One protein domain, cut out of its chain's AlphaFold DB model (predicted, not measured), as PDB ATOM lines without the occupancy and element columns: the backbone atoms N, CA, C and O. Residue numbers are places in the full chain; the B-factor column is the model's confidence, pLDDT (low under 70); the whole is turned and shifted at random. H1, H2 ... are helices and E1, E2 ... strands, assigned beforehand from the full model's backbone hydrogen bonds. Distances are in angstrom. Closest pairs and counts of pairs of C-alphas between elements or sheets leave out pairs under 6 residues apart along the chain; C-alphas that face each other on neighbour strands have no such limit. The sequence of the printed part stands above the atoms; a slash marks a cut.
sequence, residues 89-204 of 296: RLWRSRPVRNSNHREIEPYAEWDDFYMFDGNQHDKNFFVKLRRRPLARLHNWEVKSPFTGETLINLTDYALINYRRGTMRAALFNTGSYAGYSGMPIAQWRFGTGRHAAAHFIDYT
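This is residues 89 to 204 of the 296 residues of an uncharacterized protein of Leptospiraceae bacterium (UniProt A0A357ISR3). A strongly twisted sheet of five strands makes the body, and a small two-stranded hairpin, E5 and E6, sits over one face of it near E3. The chain leaves the sheet for tiny H1 and comes back along that same face, while H2 and the long stretch before it, residues 170 to 184, make a loose head off the E4 end of the body. The 116 printed residues run E1 E2 H1 E3 E4 E5 E6 H2 E7; the large sheet is mixed, in the order E2 E1 E7 E3 E4. The class is mixed, helices and strands, with under half of the residues in named elements. The whole is compact, with a radius of gyration of the C-alphas of 14.3 A and spans of 43 by 34 by 24 A.

Begin in the large sheet with E7, residues 198 to 204, an inner strand. On one side find E3, residues 134 to 143, antiparallel at 158 degrees, with N 200 and O 141 at 2.8 A. On its other side E1, residues 89 to 93, is antiparallel at 159 degrees, with N 91 and O 203 at 2.8 A. Beyond E1 look for edge strand E2, residues 108 to 111, parallel to it at 48 degrees, with N 109 and O 90 at 2.8 A. The other edge strand, E4, residues 150 to 153, forms a hairpin with E3, with N 142 and O 152 at 2.9 A. E5, residues 158 to 161, and E6, residues 166 to 169, form another hairpin, with N 159 and O 168 at 2.7 A. E3 and E6 are near each other, with 5 pairs of C-alphas within 10 A. H1, residues 118 to 121, is not on the large sheet; E2, H1 and E3 form a split strand-helix-strand unit, two strands running the same way with E1 and E7 between them, its crossover right-handed. H2, residues 185 to 192, is not on that sheet either and is apart from E4. In H2 every O i to N i+4 pair is within hydrogen-bond range; H1 is too short for such a pair.

Find C-alpha 89 at (173.258, 327.678, 338.452), where E1 begins its 13.0 A. E3 runs 21.7 A from C-alpha 134 at (180.965, 324.140, 333.730) and bends by 63 degrees at residue 138. E7 runs 19.2 A to C-alpha 204 at (177.795, 329.175, 335.577). H2 covers 10.9 A.

Look to the C-alphas of Pro 106 and Gly 182 for the two farthest apart, 43.2 A. The printed part has no cut, and the links E1 to E2, H1 to E3 and E6 to H2 are long. Confidence is under 70 at residues 97 to 101, 117 to 124 and 171 to 196.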
ATOM      1  N   ARG A  89     173.101 326.879 337.235       90.88
ATOM      2  CA  ARG A  89     173.258 327.678 338.452       90.88
ATOM      3  C   ARG A  89     174.361 328.698 338.241       90.88
ATOM      4  O   ARG A  89     175.417 328.366 337.705       90.88
ATOM      5  N   LEU A  90     174.097 329.935 338.646       91.19
ATOM      6  CA  LEU A  90     175.074 331.012 338.598       91.19
ATOM      7  C   LEU A  90     175.763 331.106 339.958       91.19
ATOM      8  O   LEU A  90     175.111 331.374 340.961       91.19
ATOM      9  N   TRP A  91     177.074 330.905 339.970       91.31
ATOM     10  CA  TRP A  91     177.912 331.000 341.154       91.31
ATOM     11  C   TRP A  91     178.708 332.296 341.129       91.31
ATOM     12  O   TRP A  91     179.395 332.615 340.151       91.31
ATOM     13  N   ARG A  92     178.634 333.033 342.232       90.25
ATOM     14  CA  ARG A  92     179.458 334.211 342.490       90.25
ATOM     15  C   ARG A  92     180.391 333.917 343.651       90.25
ATOM     16  O   ARG A  92     179.995 333.325 344.650       90.25
ATOM     17  N   SER A  93     181.635 334.349 343.530       88.25
ATOM     18  CA  SER A  93     182.622 334.225 344.596       88.25
ATOM     19  C   SER A  93     182.303 335.174 345.751       88.25
ATOM     20  O   SER A  93     182.137 336.380 345.551       88.25
ATOM     21  N   ARG A  94     182.216 334.633 346.973       86.50
ATOM     22  CA  ARG A  94     181.913 335.411 348.184       86.50
ATOM     23  C   ARG A  94     182.936 336.540 348.372       86.50
ATOM     24  O   ARG A  94     184.137 336.268 348.304       86.50
ATOM     25  N   PRO A  95     182.508 337.789 348.643       81.19
ATOM     26  CA  PRO A  95     183.433 338.886 348.891       81.19
ATOM     27  C   PRO A  95     184.253 338.643 350.163       81.19
ATOM     28  O   PRO A  95     183.812 337.983 351.108       81.19
ATOM     29  N   VAL A  96     185.456 339.216 350.203       79.38
ATOM     30  CA  VAL A  96     186.278 339.234 351.418       79.38
ATOM     31  C   VAL A  96     185.606 340.140 352.450       79.38
ATOM     32  O   VAL A  96     185.033 341.168 352.092       79.38
ATOM     33  N   ARG A  97     185.712 339.783 353.737       67.25
ATOM     34  CA  ARG A  97     185.040 340.437 354.877       67.25
ATOM     35  C   ARG A  97     185.179 341.972 354.927       67.25
ATOM     36  O   ARG A  97     184.296 342.621 355.468       67.25
ATOM     37  N   ASN A  98     186.248 342.530 354.351       64.25
ATOM     38  CA  ASN A  98     186.538 343.971 354.325       64.25
ATOM     39  C   ASN A  98     186.426 344.618 352.928       64.25
ATOM     40  O   ASN A  98     186.785 345.780 352.768       64.25
ATOM     41  N   SER A  99     185.979 343.879 351.911       64.81
ATOM     42  CA  SER A  99     185.789 344.412 350.552       64.81
ATOM     43  C   SER A  99     184.372 344.967 350.359       64.81
ATOM     44  O   SER A  99     183.458 344.591 351.092       64.81
ATOM     45  N   ASN A 100     184.201 345.877 349.390       60.91
ATOM     46  CA  ASN A 100     182.908 346.486 349.056       60.91
ATOM     47  C   ASN A 100     181.805 345.423 348.942       60.91
ATOM     48  O   ASN A 100     182.012 344.365 348.344       60.91
ATOM     49  N   HIS A 101     180.634 345.717 349.512       63.84
ATOM     50  CA  HIS A 101     179.478 344.830 349.447       63.84
ATOM     51  C   HIS A 101     179.100 344.624 347.977       63.84
ATOM     52  O   HIS A 101     178.699 345.564 347.295       63.84
ATOM     53  N   ARG A 102     179.275 343.398 347.477       72.06
ATOM     54  CA  ARG A 102     178.786 343.003 346.160       72.06
ATOM     55  C   ARG A 102     177.347 342.537 346.322       72.06
ATOM     56  O   ARG A 102     177.109 341.514 346.960       72.06
ATOM     57  N   GLU A 103     176.413 343.288 345.754       74.69
ATOM     58  CA  GLU A 103     175.030 342.837 345.625       74.69
ATOM     59  C   GLU A 103     174.992 341.638 344.674       74.69
ATOM     60  O   GLU A 103     175.601 341.656 343.601       74.69
ATOM     61  N   ILE A 104     174.351 340.562 345.124       80.19
ATOM     62  CA  ILE A 104     174.207 339.327 344.357       80.19
ATOM     63  C   ILE A 104     172.891 339.358 343.590       80.19
ATOM     64  O   ILE A 104     171.880 339.842 344.102       80.19
ATOM     65  N   GLU A 105     172.898 338.835 342.366       81.56
ATOM     66  CA  GLU A 105     171.663 338.655 341.613       81.56
ATOM     67  C   GLU A 105     170.717 337.695 342.364       81.56
ATOM     68  O   GLU A 105     171.183 336.724 342.963       81.56
ATOM     69  N   PRO A 106     169.386 337.890 342.321       79.56
ATOM     70  CA  PRO A 106     168.444 337.089 343.114       79.56
ATOM     71  C   PRO A 106     168.451 335.591 342.759       79.56
ATOM     72  O   PRO A 106     168.003 334.762 343.545       79.56
ATOM     73  N   TYR A 107     168.955 335.239 341.574       80.88
ATOM     74  CA  TYR A 107     169.076 333.871 341.065       80.88
ATOM     75  C   TYR A 107     170.503 333.303 341.153       80.88
ATOM     76  O   TYR A 107     170.743 332.197 340.660       80.88
ATOM     77  N   ALA A 108     171.450 334.054 341.723       85.56
ATOM     78  CA  ALA A 108     172.828 333.626 341.909       85.56
ATOM     79  C   ALA A 108     173.068 333.100 343.330       85.56
ATOM     80  O   ALA A 108     172.481 333.565 344.305       85.56
ATOM     81  N   GLU A 109     173.970 332.130 343.442       88.62
ATOM     82  CA  GLU A 109     174.380 331.511 344.698       88.62
ATOM     83  C   GLU A 109     175.834 331.889 345.024       88.62
ATOM     84  O   GLU A 109     176.675 332.071 344.136       88.62
ATOM     85  N   TRP A 110     176.147 332.008 346.317       89.44
ATOM     86  CA  TRP A 110     177.516 332.251 346.771       89.44
ATOM     87  C   TRP A 110     178.321 330.950 346.785       89.44
ATOM     88  O   TRP A 110     177.914 329.977 347.419       89.44
ATOM     89  N   ASP A 111     179.500 330.969 346.169       89.38
ATOM     90  CA  ASP A 111     180.550 329.969 346.375       89.38
ATOM     91  C   ASP A 111     181.682 330.588 347.204       89.38
ATOM     92  O   ASP A 111     182.001 331.777 347.082       89.38
ATOM     93  N   ASP A 112     182.304 329.784 348.060       88.25
ATOM     94  CA  ASP A 112     183.465 330.254 348.811       88.25
ATOM     95  C   ASP A 112     184.711 330.214 347.929       88.25
ATOM     96  O   ASP A 112     184.839 329.396 347.016       88.25
ATOM     97  N   PHE A 113     185.665 331.089 348.231       84.94
ATOM     98  CA  PHE A 113     186.927 331.133 347.507       84.94
ATOM     99  C   PHE A 113     187.699 329.811 347.636       84.94
ATOM    100  O   PHE A 113     187.645 329.104 348.648       84.94
ATOM    101  N   TYR A 114     188.470 329.497 346.601       85.69
ATOM    102  CA  TYR A 114     189.347 328.333 346.597       85.69
ATOM    103  C   TYR A 114     190.688 328.749 347.181       85.69
ATOM    104  O   TYR A 114     191.333 329.674 346.681       85.69
ATOM    105  N   MET A 115     191.106 328.081 348.254       77.12
ATOM    106  CA  MET A 115     192.412 328.341 348.848       77.12
ATOM    107  C   MET A 115     193.515 328.018 347.846       77.12
ATOM    108  O   MET A 115     193.453 327.021 347.125       77.12
ATOM    109  N   PHE A 116     194.523 328.878 347.818       73.38
ATOM    110  CA  PHE A 116     195.715 328.643 347.030       73.38
ATOM    111  C   PHE A 116     196.520 327.494 347.635       73.38
ATOM    112  O   PHE A 116     196.903 327.538 348.803       73.38
ATOM    113  N   ASP A 117     196.804 326.485 346.818       68.62
ATOM    114  CA  ASP A 117     197.732 325.411 347.155       68.62
ATOM    115  C   ASP A 117     199.006 325.583 346.323       68.62
ATOM    116  O   ASP A 117     198.996 325.414 345.098       68.62
ATOM    117  N   GLY A 118     200.114 325.907 347.000       61.09
ATOM    118  CA  GLY A 118     201.421 326.111 346.373       61.09
ATOM    119  C   GLY A 118     201.901 324.908 345.554       61.09
ATOM    120  O   GLY A 118     202.536 325.101 344.520       61.09
ATOM    121  N   ASN A 119     201.519 323.682 345.933       62.88
ATOM    122  CA  ASN A 119     201.918 322.457 345.232       62.88
ATOM    123  C   ASN A 119     201.087 322.195 343.962       62.88
ATOM    124  O   ASN A 119     201.574 321.606 342.995       62.88
ATOM    125  N   GLN A 120     199.816 322.612 343.931       56.97
ATOM    126  CA  GLN A 120     198.970 322.521 342.727       56.97
ATOM    127  C   GLN A 120     199.252 323.655 341.738       56.97
ATOM    128  O   GLN A 120     198.959 323.547 340.544       56.97
ATOM    129  N   HIS A 121     199.887 324.716 342.221       52.31
ATOM    130  CA  HIS A 121     200.268 325.881 341.448       52.31
ATOM    131  C   HIS A 121     201.408 325.644 340.455       52.31
ATOM    132  O   HIS A 121     201.414 326.245 339.377       52.31
ATOM    133  N   ASP A 122     202.304 324.696 340.752       55.00
ATOM    134  CA  ASP A 122     203.314 324.200 339.807       55.00
ATOM    135  C   ASP A 122     202.697 323.557 338.555       55.00
ATOM    136  O   ASP A 122     203.373 323.375 337.544       55.00
ATOM    137  N   LYS A 123     201.387 323.276 338.582       62.59
ATOM    138  CA  LYS A 123     200.598 322.762 337.457       62.59
ATOM    139  C   LYS A 123     199.737 323.848 336.807       62.59
ATOM    140  O   LYS A 123     198.595 323.570 336.438       62.59
ATOM    141  N   ASN A 124     200.278 325.056 336.644       68.88
ATOM    142  CA  ASN A 124     199.624 326.162 335.938       68.88
ATOM    143  C   ASN A 124     198.304 326.601 336.600       68.88
ATOM    144  O   ASN A 124     197.262 326.591 335.947       68.88
ATOM    145  N   PHE A 125     198.336 326.964 337.892       72.88
ATOM    146  CA  PHE A 125     197.149 327.437 338.631       72.88
ATOM    147  C   PHE A 125     195.971 326.452 338.510       72.88
ATOM    148  O   PHE A 125     194.868 326.809 338.095       72.88
ATOM    149  N   PHE A 126     196.223 325.172 338.786       81.88
ATOM    150  CA  PHE A 126     195.184 324.157 338.672       81.88
ATOM    151  C   PHE A 126     194.123 324.342 339.760       81.88
ATOM    152  O   PHE A 126     194.439 324.288 340.945       81.88
ATOM    153  N   VAL A 127     192.861 324.482 339.350       85.19
ATOM    154  CA  VAL A 127     191.710 324.536 340.261       85.19
ATOM    155  C   VAL A 127     190.662 323.520 339.819       85.19
ATOM    156  O   VAL A 127     190.268 323.473 338.650       85.19
ATOM    157  N   LYS A 128     190.197 322.693 340.758       87.69
ATOM    158  CA  LYS A 128     189.032 321.819 340.579       87.69
ATOM    159  C   LYS A 128     187.827 322.485 341.239       87.69
ATOM    160  O   LYS A 128     187.831 322.678 342.451       87.69
ATOM    161  N   LEU A 129     186.813 322.806 340.444       89.19
ATOM    162  CA  LEU A 129     185.554 323.357 340.934       89.19
ATOM    163  C   LEU A 129     184.804 322.317 341.771       89.19
ATOM    164  O   LEU A 129     184.893 321.110 341.520       89.19
ATOM    165  N   ARG A 130     184.052 322.797 342.765       88.38
ATOM    166  CA  ARG A 130     183.195 321.959 343.623       88.38
ATOM    167  C   ARG A 130     181.997 321.406 342.861       88.38
ATOM    168  O   ARG A 130     181.554 320.298 343.140       88.38
ATOM    169  N   ARG A 131     181.490 322.185 341.906       89.06
ATOM    170  CA  ARG A 131     180.334 321.867 341.070       89.06
ATOM    171  C   ARG A 131     180.747 321.764 339.607       89.06
ATOM    172  O   ARG A 131     181.679 322.426 339.152       89.06
ATOM    173  N   ARG A 132     180.067 320.894 338.867       88.88
ATOM    174  CA  ARG A 132     180.338 320.591 337.451       88.88
ATOM    175  C   ARG A 132     179.057 320.075 336.790       88.88
ATOM    176  O   ARG A 132     178.201 319.623 337.526       88.88
ATOM    177  N   PRO A 133     178.891 320.087 335.466       90.88
ATOM    178  CA  PRO A 133     179.808 320.588 334.461       90.88
ATOM    179  C   PRO A 133     179.814 322.119 334.467       90.88
ATOM    180  O   PRO A 133     178.877 322.754 334.951       90.88
ATOM    181  N   LEU A 134     180.897 322.704 333.965       91.06
ATOM    182  CA  LEU A 134     180.965 324.140 333.730       91.06
ATOM    183  C   LEU A 134     180.240 324.452 332.420       91.06
ATOM    184  O   LEU A 134     180.564 323.837 331.406       91.06
ATOM    185  N   ALA A 135     179.317 325.410 332.440       89.69
ATOM    186  CA  ALA A 135     178.722 325.979 331.234       89.69
ATOM    187  C   ALA A 135     179.571 327.160 330.745       89.69
ATOM    188  O   ALA A 135     180.049 327.182 329.612       89.69
ATOM    189  N   ARG A 136     179.844 328.118 331.641       89.94
ATOM    190  CA  ARG A 136     180.587 329.341 331.317       89.94
ATOM    191  C   ARG A 136     181.427 329.826 332.495       89.94
ATOM    192  O   ARG A 136     180.970 329.801 333.634       89.94
ATOM    193  N   LEU A 137     182.638 330.298 332.210       90.75
ATOM    194  CA  LEU A 137     183.444 331.081 333.148       90.75
ATOM    195  C   LEU A 137     183.149 332.565 332.916       90.75
ATOM    196  O   LEU A 137     183.199 333.011 331.772       90.75
ATOM    197  N   HIS A 138     182.842 333.311 333.977       90.25
ATOM    198  CA  HIS A 138     182.621 334.760 333.891       90.25
ATOM    199  C   HIS A 138     183.849 335.539 334.327       90.25
ATOM    200  O   HIS A 138     184.255 336.472 333.649       90.25
ATOM    201  N   ASN A 139     184.418 335.166 335.471       89.75
ATOM    202  CA  ASN A 139     185.581 335.841 336.021       89.75
ATOM    203  C   ASN A 139     186.432 334.858 336.822       89.75
ATOM    204  O   ASN A 139     185.903 334.025 337.558       89.75
ATOM    205  N   TRP A 140     187.748 334.973 336.701       89.81
ATOM    206  CA  TRP A 140     188.712 334.236 337.501       89.81
ATOM    207  C   TRP A 140     189.825 335.169 337.961       89.81
ATOM    208  O   TRP A 140     190.753 335.490 337.221       89.81
ATOM    209  N   GLU A 141     189.754 335.568 339.224       85.94
ATOM    210  CA  GLU A 141     190.709 336.477 339.845       85.94
ATOM    211  C   GLU A 141     191.417 335.784 341.000       85.94
ATOM    212  O   GLU A 141     190.820 335.048 341.785       85.94
ATOM    213  N   VAL A 142     192.710 336.040 341.139       83.00
ATOM    214  CA  VAL A 142     193.464 335.643 342.324       83.00
ATOM    215  C   VAL A 142     193.617 336.874 343.189       83.00
ATOM    216  O   VAL A 142     194.238 337.852 342.770       83.00
ATOM    217  N   LYS A 143     193.050 336.832 344.394       82.44
ATOM    218  CA  LYS A 143     193.089 337.947 345.345       82.44
ATOM    219  C   LYS A 143     193.799 337.545 346.624       82.44
ATOM    220  O   LYS A 143     193.869 336.366 346.973       82.44
ATOM    221  N   SER A 144     194.293 338.541 347.345       79.19
ATOM    222  CA  SER A 144     194.681 338.361 348.741       79.19
ATOM    223  C   SER A 144     193.423 338.097 349.586       79.19
ATOM    224  O   SER A 144     192.493 338.905 349.543       79.19
ATOM    225  N   PRO A 145     193.367 337.014 350.382       74.88
ATOM    226  CA  PRO A 145     192.210 336.702 351.218       74.88
ATOM    227  C   PRO A 145     192.052 337.673 352.398       74.88
ATOM    228  O   PRO A 145     190.996 337.699 353.021       74.88
ATOM    229  N   PHE A 146     193.082 338.472 352.710       74.94
ATOM    230  CA  PHE A 146     193.069 339.422 353.827       74.94
ATOM    231  C   PHE A 146     192.700 340.839 353.393       74.94
ATOM    232  O   PHE A 146     191.881 341.488 354.039       74.94
ATOM    233  N   THR A 147     193.306 341.320 352.304       73.25
ATOM    234  CA  THR A 147     193.118 342.697 351.820       73.25
ATOM    235  C   THR A 147     192.077 342.798 350.710       73.25
ATOM    236  O   THR A 147     191.585 343.886 350.443       73.25
ATOM    237  N   GLY A 148     191.723 341.683 350.059       74.00
ATOM    238  CA  GLY A 148     190.810 341.673 348.912       74.00
ATOM    239  C   GLY A 148     191.408 342.258 347.628       74.00
ATOM    240  O   GLY A 148     190.709 342.346 346.623       74.00
ATOM    241  N   GLU A 149     192.688 342.637 347.638       79.81
ATOM    242  CA  GLU A 149     193.387 343.187 346.477       79.81
ATOM    243  C   GLU A 149     193.577 342.111 345.398       79.81
ATOM    244  O   GLU A 149     194.059 341.008 345.688       79.81
ATOM    245  N   THR A 150     193.209 342.433 344.155       78.62
ATOM    246  CA  THR A 150     193.417 341.555 342.998       78.62
ATOM    247  C   THR A 150     194.894 341.512 342.631       78.62
ATOM    248  O   THR A 150     195.485 342.513 342.244       78.62
ATOM    249  N   LEU A 151     195.492 340.326 342.741       75.88
ATOM    250  CA  LEU A 151     196.900 340.079 342.433       75.88
ATOM    251  C   LEU A 151     197.088 339.807 340.940       75.88
ATOM    252  O   LEU A 151     198.038 340.298 340.336       75.88
ATOM    253  N   ILE A 152     196.199 338.998 340.357       77.00
ATOM    254  CA  ILE A 152     196.208 338.662 338.933       77.00
ATOM    255  C   ILE A 152     194.797 338.291 338.465       77.00
ATOM    256  O   ILE A 152     194.049 337.632 339.190       77.00
ATOM    257  N   ASN A 153     194.444 338.713 337.252       83.12
ATOM    258  CA  ASN A 153     193.254 338.245 336.551       83.12
ATOM    259  C   ASN A 153     193.676 337.142 335.570       83.12
ATOM    260  O   ASN A 153     194.605 337.327 334.786       83.12
ATOM    261  N   LEU A 154     193.040 335.976 335.667       81.69
ATOM    262  CA  LEU A 154     193.352 334.769 334.896       81.69
ATOM    263  C   LEU A 154     192.247 334.406 333.898       81.69
ATOM    264  O   LEU A 154     192.348 333.365 333.249       81.69
ATOM    265  N   THR A 155     191.210 335.235 333.777       84.44
ATOM    266  CA  THR A 155     190.017 334.943 332.969       84.44
ATOM    267  C   THR A 155     190.375 334.667 331.509       84.44
ATOM    268  O   THR A 155     189.992 333.627 330.977       84.44
ATOM    269  N   ASP A 156     191.199 335.521 330.898       81.19
ATOM    270  CA  ASP A 156     191.577 335.401 329.480       81.19
ATOM    271  C   ASP A 156     192.574 334.264 329.207       81.19
ATOM    272  O   ASP A 156     192.697 333.778 328.085       81.19
ATOM    273  N   TYR A 157     193.277 333.804 330.244       80.06
ATOM    274  CA  TYR A 157     194.295 332.753 330.148       80.06
ATOM    275  C   TYR A 157     193.767 331.376 330.576       80.06
ATOM    276  O   TYR A 157     194.542 330.424 330.726       80.06
ATOM    277  N   ALA A 158     192.458 331.251 330.806       83.69
ATOM    278  CA  ALA A 158     191.843 330.050 331.346       83.69
ATOM    279  C   ALA A 158     191.739 328.922 330.302       83.69
ATOM    280  O   ALA A 158     190.950 328.963 329.363       83.69
ATOM    281  N   LEU A 159     192.481 327.839 330.522       85.38
ATOM    282  CA  LEU A 159     192.253 326.537 329.906       85.38
ATOM    283  C   LEU A 159     191.274 325.729 330.757       85.38
ATOM    284  O   LEU A 159     191.599 325.246 331.846       85.38
ATOM    285  N   ILE A 160     190.070 325.549 330.229       87.25
ATOM    286  CA  ILE A 160     188.949 324.958 330.950       87.25
ATOM    287  C   ILE A 160     188.635 323.570 330.390       87.25
ATOM    288  O   ILE A 160     188.459 323.379 329.190       87.25
ATOM    289  N   ASN A 161     188.482 322.591 331.280       88.75
ATOM    290  CA  ASN A 161     187.811 321.334 330.967       88.75
ATOM    291  C   ASN A 161     186.364 321.387 331.470       88.75
ATOM    292  O   ASN A 161     186.092 321.075 332.634       88.75
ATOM    293  N   TYR A 162     185.446 321.754 330.573       87.31
ATOM    294  CA  TYR A 162     184.033 321.996 330.883       87.31
ATOM    295  C   TYR A 162     183.345 320.795 331.547       87.31
ATOM    296  O   TYR A 162     182.681 320.936 332.571       87.31
ATOM    297  N   ARG A 163     183.579 319.574 331.046       84.94
ATOM    298  CA  ARG A 163     182.940 318.361 331.584       84.94
ATOM    299  C   ARG A 163     183.431 318.000 332.986       84.94
ATOM    300  O   ARG A 163     182.657 317.514 333.806       84.94
ATOM    301  N   ARG A 164     184.730 318.172 333.254       82.44
ATOM    302  CA  ARG A 164     185.334 317.791 334.543       82.44
ATOM    303  C   ARG A 164     185.278 318.900 335.590       82.44
ATOM    304  O   ARG A 164     185.492 318.586 336.760       82.44
ATOM    305  N   GLY A 165     185.003 320.142 335.185       84.19
ATOM    306  CA  GLY A 165     185.033 321.308 336.068       84.19
ATOM    307  C   GLY A 165     186.447 321.621 336.560       84.19
ATOM    308  O   GLY A 165     186.632 321.996 337.711       84.19
ATOM    309  N   THR A 166     187.469 321.389 335.731       87.25
ATOM    310  CA  THR A 166     188.862 321.697 336.093       87.25
ATOM    311  C   THR A 166     189.398 322.811 335.220       87.25
ATOM    312  O   THR A 166     189.251 322.743 334.000       87.25
ATOM    313  N   MET A 167     190.073 323.773 335.832       86.44
ATOM    314  CA  MET A 167     190.652 324.931 335.164       86.44
ATOM    315  C   MET A 167     192.158 324.971 335.394       86.44
ATOM    316  O   MET A 167     192.659 324.499 336.418       86.44
ATOM    317  N   ARG A 168     192.880 325.497 334.410       84.12
ATOM    318  CA  ARG A 168     194.318 325.784 334.451       84.12
ATOM    319  C   ARG A 168     194.538 327.123 333.771       84.12
ATOM    320  O   ARG A 168     193.844 327.410 332.809       84.12
ATOM    321  N   ALA A 169     195.502 327.913 334.209       76.94
ATOM    322  CA  ALA A 169     195.872 329.137 333.513       76.94
ATOM    323  C   ALA A 169     197.081 328.872 332.611       76.94
ATOM    324  O   ALA A 169     198.174 328.595 333.101       76.94
ATOM    325  N   ALA A 170     196.915 328.956 331.292       70.50
ATOM    326  CA  ALA A 170     198.044 328.929 330.367       70.50
ATOM    327  C   ALA A 170     198.636 330.328 330.233       70.50
ATOM    328  O   ALA A 170     198.436 331.026 329.242       70.50
ATOM    329  N   LEU A 171     199.392 330.726 331.249       62.06
ATOM    330  CA  LEU A 171     200.289 331.865 331.133       62.06
ATOM    331  C   LEU A 171     201.481 331.412 330.283       62.06
ATOM    332  O   LEU A 171     202.482 330.905 330.794       62.06
ATOM    333  N   PHE A 172     201.330 331.500 328.959       50.97
ATOM    334  CA  PHE A 172     202.455 331.345 328.047       50.97
ATOM    335  C   PHE A 172     203.465 332.452 328.345       50.97
ATOM    336  O   PHE A 172     203.095 333.599 328.588       50.97
ATOM    337  N   ASN A 173     204.748 332.096 328.347       46.19
ATOM    338  CA  ASN A 173     205.880 332.998 328.553       46.19
ATOM    339  C   ASN A 173     206.068 333.966 327.362       46.19
ATOM    340  O   ASN A 173     207.136 334.032 326.760       46.19
ATOM    341  N   THR A 174     205.012 334.665 326.958       42.41
ATOM    342  CA  THR A 174     204.996 335.565 325.808       42.41
ATOM    343  C   THR A 174     204.112 336.764 326.125       42.41
ATOM    344  O   THR A 174     202.904 336.728 325.916       42.41
ATOM    345  N   GLY A 175     204.748 337.832 326.608       41.34
ATOM    346  CA  GLY A 175     204.176 339.177 326.623       41.34
ATOM    347  C   GLY A 175     203.669 339.634 327.985       41.34
ATOM    348  O   GLY A 175     202.528 339.390 328.341       41.34
ATOM    349  N   SER A 176     204.558 340.316 328.710       42.50
ATOM    350  CA  SER A 176     204.318 341.305 329.770       42.50
ATOM    351  C   SER A 176     202.891 341.403 330.342       42.50
ATOM    352  O   SER A 176     202.010 342.005 329.733       42.50
ATOM    353  N   TYR A 177     202.702 340.926 331.576       44.88
ATOM    354  CA  TYR A 177     201.568 341.317 332.417       44.88
ATOM    355  C   TYR A 177     202.105 342.115 333.615       44.88
ATOM    356  O   TYR A 177     203.026 341.670 334.302       44.88
ATOM    357  N   ALA A 178     201.568 343.319 333.834       47.09
ATOM    358  CA  ALA A 178     201.893 344.202 334.964       47.09
ATOM    359  C   ALA A 178     203.393 344.556 335.143       47.09
ATOM    360  O   ALA A 178     203.917 344.516 336.252       47.09
ATOM    361  N   GLY A 179     204.101 344.899 334.059       46.22
ATOM    362  CA  GLY A 179     205.506 345.348 334.127       46.22
ATOM    363  C   GLY A 179     206.541 344.223 334.257       46.22
ATOM    364  O   GLY A 179     207.740 344.483 334.201       46.22
ATOM    365  N   TYR A 180     206.095 342.971 334.349       48.31
ATOM    366  CA  TYR A 180     206.953 341.791 334.393       48.31
ATOM    367  C   TYR A 180     207.059 341.158 333.003       48.31
ATOM    368  O   TYR A 180     206.505 340.095 332.718       48.31
ATOM    369  N   SER A 181     207.752 341.848 332.098       42.88
ATOM    370  CA  SER A 181     208.061 341.314 330.770       42.88
ATOM    371  C   SER A 181     209.089 340.185 330.880       42.88
ATOM    372  O   SER A 181     210.174 340.386 331.420       42.88
ATOM    373  N   GLY A 182     208.750 338.994 330.378       46.06
ATOM    374  CA  GLY A 182     209.682 337.866 330.272       46.06
ATOM    375  C   GLY A 182     210.003 337.144 331.582       46.06
ATOM    376  O   GLY A 182     210.933 336.341 331.603       46.06
ATOM    377  N   MET A 183     209.262 337.397 332.668       46.41
ATOM    378  CA  MET A 183     209.431 336.643 333.910       46.41
ATOM    379  C   MET A 183     208.710 335.295 333.820       46.41
ATOM    380  O   MET A 183     207.480 335.267 333.705       46.41
ATOM    381  N   PRO A 184     209.436 334.166 333.935       50.69
ATOM    382  CA  PRO A 184     208.813 332.866 334.095       50.69
ATOM    383  C   PRO A 184     207.869 332.897 335.294       50.69
ATOM    384  O   PRO A 184     208.128 333.576 336.288       50.69
ATOM    385  N   ILE A 185     206.813 332.088 335.259       57.25
ATOM    386  CA  ILE A 185     205.868 331.966 336.375       57.25
ATOM    387  C   ILE A 185     206.602 331.644 337.693       57.25
ATOM    388  O   ILE A 185     206.192 332.099 338.752       57.25
ATOM    389  N   ALA A 186     207.743 330.945 337.613       51.88
ATOM    390  CA  ALA A 186     208.674 330.683 338.711       51.88
ATOM    391  C   ALA A 186     209.307 331.936 339.336       51.88
ATOM    392  O   ALA A 186     209.559 331.960 340.533       51.88
ATOM    393  N   GLN A 187     209.521 332.996 338.570       51.50
ATOM    394  CA  GLN A 187     210.094 334.247 339.056       51.50
ATOM    395  C   GLN A 187     209.024 335.161 339.674       51.50
ATOM    396  O   GLN A 187     209.301 335.834 340.664       51.50
ATOM    397  N   TRP A 188     207.776 335.111 339.183       59.31
ATOM    398  CA  TRP A 188     206.627 335.710 339.882       59.31
ATOM    399  C   TRP A 188     206.394 335.046 341.256       59.31
ATOM    400  O   TRP A 188     206.107 335.749 342.228       59.31
ATOM    401  N   ARG A 189     206.613 333.717 341.366       57.50
ATOM    402  CA  ARG A 189     206.553 332.952 342.637       57.50
ATOM    403  C   ARG A 189     207.509 333.507 343.699       57.50
ATOM    404  O   ARG A 189     207.116 333.639 344.852       57.50
ATOM    405  N   PHE A 190     208.745 333.830 343.315       50.53
ATOM    406  CA  PHE A 190     209.766 334.339 344.241       50.53
ATOM    407  C   PHE A 190     209.619 335.836 344.531       50.53
ATOM    408  O   PHE A 190     209.815 336.255 345.666       50.53
ATOM    409  N   GLY A 191     209.258 336.640 343.525       53.03
ATOM    410  CA  GLY A 191     209.186 338.097 343.663       53.03
ATOM    411  C   GLY A 191     208.003 338.598 344.492       53.03
ATOM    412  O   GLY A 191     208.061 339.704 345.020       53.03
ATOM    413  N   THR A 192     206.935 337.806 344.621       55.09
ATOM    414  CA  THR A 192     205.724 338.264 345.312       55.09
ATOM    415  C   THR A 192     205.612 337.815 346.767       55.09
ATOM    416  O   THR A 192     204.866 338.454 347.498       55.09
ATOM    417  N   GLY A 193     206.300 336.760 347.229       52.12
ATOM    418  CA  GLY A 193     206.187 336.275 348.622       52.12
ATOM    419  C   GLY A 193     204.749 335.935 349.067       52.12
ATOM    420  O   GLY A 193     204.468 335.772 350.255       52.12
ATOM    421  N   ARG A 194     203.805 335.859 348.118       56.03
ATOM    422  CA  ARG A 194     202.359 335.794 348.357       56.03
ATOM    423  C   ARG A 194     201.922 334.336 348.490       56.03
ATOM    424  O   ARG A 194     201.241 333.794 347.629       56.03
ATOM    425  N   HIS A 195     202.304 333.708 349.602       56.47
ATOM    426  CA  HIS A 195     201.819 332.377 350.001       56.47
ATOM    427  C   HIS A 195     200.349 332.376 350.455       56.47
ATOM    428  O   HIS A 195     199.748 331.317 350.605       56.47
ATOM    429  N   ALA A 196     199.764 333.557 350.661       63.91
ATOM    430  CA  ALA A 196     198.364 333.735 351.014       63.91
ATOM    431  C   ALA A 196     197.606 334.381 349.851       63.91
ATOM    432  O   ALA A 196     197.308 335.572 349.866       63.91
ATOM    433  N   ALA A 197     197.327 333.592 348.821       75.62
ATOM    434  CA  ALA A 197     196.414 333.964 347.751       75.62
ATOM    435  C   ALA A 197     195.161 333.075 347.817       75.62
ATOM    436  O   ALA A 197     195.145 332.041 348.483       75.62
ATOM    437  N   ALA A 198     194.086 333.477 347.153       83.56
ATOM    438  CA  ALA A 198     192.906 332.645 346.968       83.56
ATOM    439  C   ALA A 198     192.292 332.923 345.595       83.56
ATOM    440  O   ALA A 198     192.371 334.046 345.089       83.56
ATOM    441  N   HIS A 199     191.691 331.902 344.988       85.94
ATOM    442  CA  HIS A 199     190.991 332.040 343.718       85.94
ATOM    443  C   HIS A 199     189.531 332.419 343.972       85.94
ATOM    444  O   HIS A 199     188.784 331.689 344.630       85.94
ATOM    445  N   PHE A 200     189.136 333.548 343.403       88.94
ATOM    446  CA  PHE A 200     187.775 334.051 343.334       88.94
ATOM    447  C   PHE A 200     187.278 333.780 341.921       88.94
ATOM    448  O   PHE A 200     187.822 334.305 340.949       88.94
ATOM    449  N   ILE A 201     186.312 332.875 341.808       90.81
ATOM    450  CA  ILE A 201     185.824 332.386 340.525       90.81
ATOM    451  C   ILE A 201     184.325 332.632 340.475       90.81
ATOM    452  O   ILE A 201     183.584 332.142 341.324       90.81
ATOM    453  N   ASP A 202     183.897 333.355 339.450       91.75
ATOM    454  CA  ASP A 202     182.497 333.515 339.095       91.75
ATOM    455  C   ASP A 202     182.216 332.667 337.858       91.75
ATOM    456  O   ASP A 202     182.876 332.808 336.823       91.75
ATOM    457  N   TYR A 203     181.235 331.779 337.947       92.38
ATOM    458  CA  TYR A 203     180.989 330.787 336.911       92.38
ATOM    459  C   TYR A 203     179.533 330.332 336.879       92.38
ATOM    460  O   TYR A 203     178.834 330.376 337.882       92.38
ATOM    461  N   THR A 204     179.076 329.871 335.719       92.44
ATOM    462  CA  THR A 204     177.795 329.175 335.577       92.44
ATOM    463  C   THR A 204     178.062 327.687 335.392       92.44
ATOM    464  O   THR A 204     178.832 327.296 334.509       92.44
TER     465      THR A 204